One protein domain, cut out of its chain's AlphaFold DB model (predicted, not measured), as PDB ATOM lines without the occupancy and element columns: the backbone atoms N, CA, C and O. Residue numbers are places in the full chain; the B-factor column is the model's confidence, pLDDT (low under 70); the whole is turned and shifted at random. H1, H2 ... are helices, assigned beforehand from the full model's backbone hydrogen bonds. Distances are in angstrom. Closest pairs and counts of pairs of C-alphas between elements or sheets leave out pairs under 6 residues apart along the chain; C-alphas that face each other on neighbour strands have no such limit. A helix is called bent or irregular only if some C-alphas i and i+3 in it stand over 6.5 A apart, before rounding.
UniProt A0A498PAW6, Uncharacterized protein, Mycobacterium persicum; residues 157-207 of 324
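Overview. This is residues 157 to 207 of the 324 residues of an uncharacterized protein of Mycobacterium persicum (UniProt A0A498PAW6). A helical hairpin: the long helix H1 and the short helix H2 lie side by side, with H2 folded back along part of H1. Residues 157 to 176, with no named element, loop about the end of the hairpin away from the link at residues 193 to 199. The printed part has 51 residues, with two named helices, H1 then H2, and no named strand; the class is all helix, though only 23 residues are in named elements. It is compact, with a radius of gyration of the C-alphas of 10.4 A, and elongated, spanning 30 by 20 by 17 A.

Arrangement. H1, residues 177 to 192, touches H2, residues 200 to 206, with its residues 183 to 190 alone. Their closest C-alphas, those of Ala 190 and Gly 201, are 5.2 A apart. They run opposite ways at a shallow tilt of 22 degrees and form a helical hairpin. Every O i to N i+4 pair is within hydrogen-bond range in H1; in H2 0 of 3 are, beside 3 of 4 O i to N i+3 pairs.

Along the chain. H1 measures 21.8 A from C-alpha 177 at (103.655, 83.968, 112.897) to C-alpha 192. H2 measures 9.8 A, ending with C-alpha 206 at (111.860, 93.525, 102.110); it is irregular, with C-alphas 202 and 205 7.8 A apart.

Size, cuts and confidence. The farthest C-alphas, those of Asp 157 and Ala 195, are 31.0 A apart. The printed part has no cut, and the link from H1 to H2 is short. Mean pLDDT of the printed part is 86.7; residue 162 is under 70.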
ATOM      1  N   ASP A 157     102.411  88.064  98.841       78.50
ATOM      2  CA  ASP A 157     102.127  86.674  99.227       78.50
ATOM      3  C   ASP A 157     102.478  86.405 100.705       78.50
ATOM      4  O   ASP A 157     101.912  85.511 101.327       78.50
ATOM      5  N   PHE A 158     103.373  87.213 101.287       79.19
ATOM      6  CA  PHE A 158     103.713  87.203 102.713       79.19
ATOM      7  C   PHE A 158     102.915  88.217 103.536       79.19
ATOM      8  O   PHE A 158     103.252  88.418 104.695       79.19
ATOM      9  N   GLY A 159     101.913  88.885 102.956       78.69
ATOM     10  CA  GLY A 159     101.135  89.954 103.593       78.69
ATOM     11  C   GLY A 159     101.883  91.286 103.729       78.69
ATOM     12  O   GLY A 159     101.455  92.165 104.475       78.69
ATOM     13  N   ILE A 160     102.996  91.469 103.006       80.94
ATOM     14  CA  ILE A 160     103.823  92.681 103.073       80.94
ATOM     15  C   ILE A 160     103.554  93.566 101.861       80.94
ATOM     16  O   ILE A 160     103.726  93.170 100.707       80.94
ATOM     17  N   SER A 161     103.159  94.811 102.125       76.56
ATOM     18  CA  SER A 161     102.963  95.809 101.072       76.56
ATOM     19  C   SER A 161     104.293  96.385 100.570       76.56
ATOM     20  O   SER A 161     105.290  96.420 101.287       76.56
ATOM     21  N   ALA A 162     104.296  96.951  99.359       67.44
ATOM     22  CA  ALA A 162     105.471  97.621  98.788       67.44
ATOM     23  C   ALA A 162     105.870  98.937  99.501       67.44
ATOM     24  O   ALA A 162     106.808  99.616  99.076       67.44
ATOM     25  N   ARG A 163     105.146  99.349 100.550       76.00
ATOM     26  CA  ARG A 163     105.432 100.571 101.312       76.00
ATOM     27  C   ARG A 163     106.459 100.295 102.404       76.00
ATOM     28  O   ARG A 163     106.596  99.176 102.877       76.00
ATOM     29  N   ARG A 164     107.170 101.346 102.830       79.38
ATOM     30  CA  ARG A 164     108.069 101.249 103.986       79.38
ATOM     31  C   ARG A 164     107.271 100.818 105.216       79.38
ATOM     32  O   ARG A 164     106.268 101.445 105.536       79.38
ATOM     33  N   LEU A 165     107.773  99.782 105.873       85.56
ATOM     34  CA  LEU A 165     107.256  99.234 107.118       85.56
ATOM     35  C   LEU A 165     108.122  99.740 108.279       85.56
ATOM     36  O   LEU A 165     109.350  99.754 108.146       85.56
ATOM     37  N   SER A 166     107.489 100.184 109.363       88.12
ATOM     38  CA  SER A 166     108.153 100.521 110.625       88.12
ATOM     39  C   SER A 166     107.981  99.382 111.633       88.12
ATOM     40  O   SER A 166     107.127  98.518 111.434       88.12
ATOM     41  N   ALA A 167     108.805  99.360 112.684       88.62
ATOM     42  CA  ALA A 167     108.768  98.295 113.686       88.62
ATOM     43  C   ALA A 167     107.439  98.286 114.462       88.62
ATOM     44  O   ALA A 167     106.865  97.235 114.720       88.62
ATOM     45  N   GLU A 168     106.882  99.465 114.732       89.12
ATOM     46  CA  GLU A 168     105.636  99.636 115.485       89.12
ATOM     47  C   GLU A 168     104.421  99.064 114.738       89.12
ATOM     48  O   GLU A 168     103.452  98.636 115.355       89.12
ATOM     49  N   ALA A 169     104.482  99.022 113.404       89.38
ATOM     50  CA  ALA A 169     103.409  98.500 112.564       89.38
ATOM     51  C   ALA A 169     103.410  96.963 112.457       89.38
ATOM     52  O   ALA A 169     102.478  96.400 111.884       89.38
ATOM     53  N   ILE A 170     104.436  96.267 112.971       90.69
ATOM     54  CA  ILE A 170     104.568  94.808 112.810       90.69
ATOM     55  C   ILE A 170     103.397  94.060 113.467       90.69
ATOM     56  O   ILE A 170     102.867  93.113 112.881       90.69
ATOM     57  N   GLY A 171     102.943  94.513 114.640       88.00
ATOM     58  CA  GLY A 171     101.849  93.875 115.382       88.00
ATOM     59  C   GLY A 171     100.493  93.906 114.665       88.00
ATOM     60  O   GLY A 171      99.674  93.014 114.865       88.00
ATOM     61  N   GLU A 172     100.267  94.889 113.790       88.31
ATOM     62  CA  GLU A 172      99.004  95.078 113.060       88.31
ATOM     63  C   GLU A 172      98.976  94.351 111.706       88.31
ATOM     64  O   GLU A 172      97.939  94.275 111.044       88.31
ATOM     65  N   LEU A 173     100.114  93.807 111.268       88.75
ATOM     66  CA  LEU A 173     100.215  93.109 109.995       88.75
ATOM     67  C   LEU A 173      99.471  91.767 110.026       88.75
ATOM     68  O   LEU A 173      99.719  90.901 110.874       88.75
ATOM     69  N   ALA A 174      98.626  91.562 109.015       89.56
ATOM     70  CA  ALA A 174      97.990  90.285 108.712       89.56
ATOM     71  C   ALA A 174      98.984  89.336 108.013       89.56
ATOM     72  O   ALA A 174      98.911  89.101 106.807       89.56
ATOM     73  N   VAL A 175      99.950  88.828 108.778       89.56
ATOM     74  CA  VAL A 175     101.022  87.930 108.318       89.56
ATOM     75  C   VAL A 175     101.078  86.672 109.179       89.56
ATOM     76  O   VAL A 175     100.562  86.649 110.292       89.56
ATOM     77  N   SER A 176     101.711  85.613 108.669       90.81
ATOM     78  CA  SER A 176     101.955  84.402 109.466       90.81
ATOM     79  C   SER A 176     102.886  84.674 110.655       90.81
ATOM     80  O   SER A 176     103.760  85.538 110.557       90.81
ATOM     81  N   ASP A 177     102.782  83.868 111.716       92.31
ATOM     82  CA  ASP A 177     103.655  83.968 112.897       92.31
ATOM     83  C   ASP A 177     105.140  83.861 112.539       92.31
ATOM     84  O   ASP A 177     105.972  84.571 113.094       92.31
ATOM     85  N   HIS A 178     105.482  83.030 111.550       91.06
ATOM     86  CA  HIS A 178     106.855  82.908 111.064       91.06
ATOM     87  C   HIS A 178     107.373  84.210 110.440       91.06
ATOM     88  O   HIS A 178     108.487  84.637 110.729       91.06
ATOM     89  N   VAL A 179     106.568  84.855 109.591       90.75
ATOM     90  CA  VAL A 179     106.929  86.137 108.965       90.75
ATOM     91  C   VAL A 179     107.008  87.244 110.015       90.75
ATOM     92  O   VAL A 179     107.928  88.058 109.955       90.75
ATOM     93  N   ARG A 180     106.089  87.252 110.990       93.38
ATOM     94  CA  ARG A 180     106.123  88.184 112.121       93.38
ATOM     95  C   ARG A 180     107.408  88.022 112.932       93.38
ATOM     96  O   ARG A 180     108.126  88.998 113.082       93.38
ATOM     97  N   ALA A 181     107.764  86.792 113.304       93.81
ATOM     98  CA  ALA A 181     109.006  86.503 114.017       93.81
ATOM     99  C   ALA A 181     110.246  87.010 113.260       93.81
ATOM    100  O   ALA A 181     111.134  87.600 113.859       93.81
ATOM    101  N   ILE A 182     110.296  86.852 111.931       92.19
ATOM    102  CA  ILE A 182     111.395  87.398 111.118       92.19
ATOM    103  C   ILE A 182     111.443  88.929 111.190       92.19
ATOM    104  O   ILE A 182     112.526  89.501 111.305       92.19
ATOM    105  N   LEU A 183     110.293  89.599 111.092       93.19
ATOM    106  CA  LEU A 183     110.209  91.058 111.180       93.19
ATOM    107  C   LEU A 183     110.646  91.568 112.559       93.19
ATOM    108  O   LEU A 183     111.422  92.522 112.609       93.19
ATOM    109  N   ASP A 184     110.206  90.909 113.630       94.31
ATOM    110  CA  ASP A 184     110.584  91.232 115.008       94.31
ATOM    111  C   ASP A 184     112.091  91.049 115.212       94.31
ATOM    112  O   ASP A 184     112.769  91.986 115.622       94.31
ATOM    113  N   THR A 185     112.666  89.923 114.770       92.06
ATOM    114  CA  THR A 185     114.123  89.712 114.817       92.06
ATOM    115  C   THR A 185     114.885  90.780 114.023       92.06
ATOM    116  O   THR A 185     115.942  91.243 114.444       92.06
ATOM    117  N   ILE A 186     114.381  91.215 112.863       92.12
ATOM    118  CA  ILE A 186     115.014  92.303 112.099       92.12
ATOM    119  C   ILE A 186     114.938  93.632 112.859       92.12
ATOM    120  O   ILE A 186     115.885  94.418 112.778       92.12
ATOM    121  N   ALA A 187     113.828  93.909 113.548       91.88
ATOM    122  CA  ALA A 187     113.671  95.106 114.367       91.88
ATOM    123  C   ALA A 187     114.635  95.082 115.563       91.88
ATOM    124  O   ALA A 187     115.389  96.037 115.744       91.88
ATOM    125  N   GLU A 188     114.720  93.959 116.277       90.50
ATOM    126  CA  GLU A 188     115.672  93.740 117.373       90.50
ATOM    127  C   GLU A 188     117.120  93.925 116.907       90.50
ATOM    128  O   GLU A 188     117.871  94.693 117.505       90.50
ATOM    129  N   LEU A 189     117.504  93.309 115.780       87.94
ATOM    130  CA  LEU A 189     118.834  93.475 115.181       87.94
ATOM    131  C   LEU A 189     119.097  94.906 114.697       87.94
ATOM    132  O   LEU A 189     120.251  95.325 114.610       87.94
ATOM    133  N   ALA A 190     118.063  95.667 114.341       89.06
ATOM    134  CA  ALA A 190     118.224  97.064 113.954       89.06
ATOM    135  C   ALA A 190     118.508  97.975 115.157       89.06
ATOM    136  O   ALA A 190     119.163  99.004 114.969       89.06
ATOM    137  N   GLU A 191     118.021  97.609 116.343       87.56
ATOM    138  CA  GLU A 191     118.184  98.360 117.592       87.56
ATOM    139  C   GLU A 191     119.429  97.939 118.381       87.56
ATOM    140  O   GLU A 191     120.185  98.799 118.830       87.56
ATOM    141  N   HIS A 192     119.658  96.631 118.504       84.38
ATOM    142  CA  HIS A 192     120.664  96.035 119.388       84.38
ATOM    143  C   HIS A 192     121.782  95.306 118.633       84.38
ATOM    144  O   HIS A 192     122.768  94.890 119.235       84.38
ATOM    145  N   GLY A 193     121.651  95.140 117.314       77.75
ATOM    146  CA  GLY A 193     122.621  94.396 116.522       77.75
ATOM    147  C   GLY A 193     123.937  95.140 116.287       77.75
ATOM    148  O   GLY A 193     124.045  96.365 116.389       77.75
ATOM    149  N   SER A 194     124.957  94.376 115.900       79.12
ATOM    150  CA  SER A 194     126.285  94.901 115.581       79.12
ATOM    151  C   SER A 194     126.287  95.901 114.412       79.12
ATOM    152  O   SER A 194     125.379  95.960 113.575       79.12
ATOM    153  N   ALA A 195     127.385  96.653 114.270       78.50
ATOM    154  CA  ALA A 195     127.568  97.608 113.172       78.50
ATOM    155  C   ALA A 195     127.383  96.989 111.766       78.50
ATOM    156  O   ALA A 195     127.018  97.695 110.822       78.50
ATOM    157  N   ALA A 196     127.584  95.673 111.612       78.25
ATOM    158  CA  ALA A 196     127.397  94.963 110.345       78.25
ATOM    159  C   ALA A 196     125.931  94.966 109.863       78.25
ATOM    160  O   ALA A 196     125.663  95.062 108.657       78.25
ATOM    161  N   VAL A 197     124.975  94.920 110.795       80.38
ATOM    162  CA  VAL A 197     123.527  94.940 110.518       80.38
ATOM    163  C   VAL A 197     122.905  96.326 110.703       80.38
ATOM    164  O   VAL A 197     121.702  96.499 110.509       80.38
ATOM    165  N   ALA A 198     123.719  97.352 110.968       82.56
ATOM    166  CA  ALA A 198     123.249  98.712 111.194       82.56
ATOM    167  C   ALA A 198     122.309  99.214 110.081       82.56
ATOM    168  O   ALA A 198     122.641  99.294 108.887       82.56
ATOM    169  N   GLY A 199     121.101  99.602 110.490       85.62
ATOM    170  CA  GLY A 199     120.074 100.126 109.596       85.62
ATOM    171  C   GLY A 199     119.362  99.080 108.737       85.62
ATOM    172  O   GLY A 199     118.717  99.469 107.755       85.62
ATOM    173  N   ILE A 200     119.452  97.792 109.086       89.19
ATOM    174  CA  ILE A 200     118.655  96.714 108.480       89.19
ATOM    175  C   ILE A 200     117.147  96.990 108.581       89.19
ATOM    176  O   ILE A 200     116.426  96.733 107.620       89.19
ATOM    177  N   GLY A 201     116.691  97.672 109.640       90.56
ATOM    178  CA  GLY A 201     115.291  98.083 109.818       90.56
ATOM    179  C   GLY A 201     114.726  98.950 108.678       90.56
ATOM    180  O   GLY A 201     113.533  98.912 108.387       90.56
ATOM    181  N   ARG A 202     115.571  99.656 107.905       90.88
ATOM    182  CA  ARG A 202     115.121 100.393 106.699       90.88
ATOM    183  C   ARG A 202     114.543  99.482 105.611       90.88
ATOM    184  O   ARG A 202     113.932 100.002 104.670       90.88
ATOM    185  N   TRP A 203     114.765  98.178 105.736       91.50
ATOM    186  CA  TRP A 203     114.419  97.114 104.802       91.50
ATOM    187  C   TRP A 203     113.445  96.096 105.413       91.50
ATOM    188  O   TRP A 203     113.326  94.989 104.903       91.50
ATOM    189  N   LEU A 204     112.699  96.466 106.463       91.06
ATOM    190  CA  LEU A 204     111.612  95.635 107.010       91.06
ATOM    191  C   LEU A 204     110.606  95.215 105.922       91.06
ATOM    192  O   LEU A 204     110.262  94.047 105.796       91.06
ATOM    193  N   HIS A 205     110.236  96.151 105.045       87.94
ATOM    194  CA  HIS A 205     109.363  95.902 103.889       87.94
ATOM    195  C   HIS A 205     109.945  94.949 102.823       87.94
ATOM    196  O   HIS A 205     109.246  94.594 101.878       87.94
ATOM    197  N   THR A 206     111.213  94.549 102.945       89.75
ATOM    198  CA  THR A 206     111.860  93.525 102.110       89.75
ATOM    199  C   THR A 206     112.408  92.364 102.940       89.75
ATOM    200  O   THR A 206     113.319  91.671 102.487       89.75
ATOM    201  N   LEU A 207     111.882  92.155 104.155       90.44
ATOM    202  CA  LEU A 207     112.322  91.107 105.086       90.44
ATOM    203  C   LEU A 207     113.844  91.124 105.303       90.44
ATOM    204  O   LEU A 207     114.514  90.097 105.306       90.44
TER     205      LEU A 207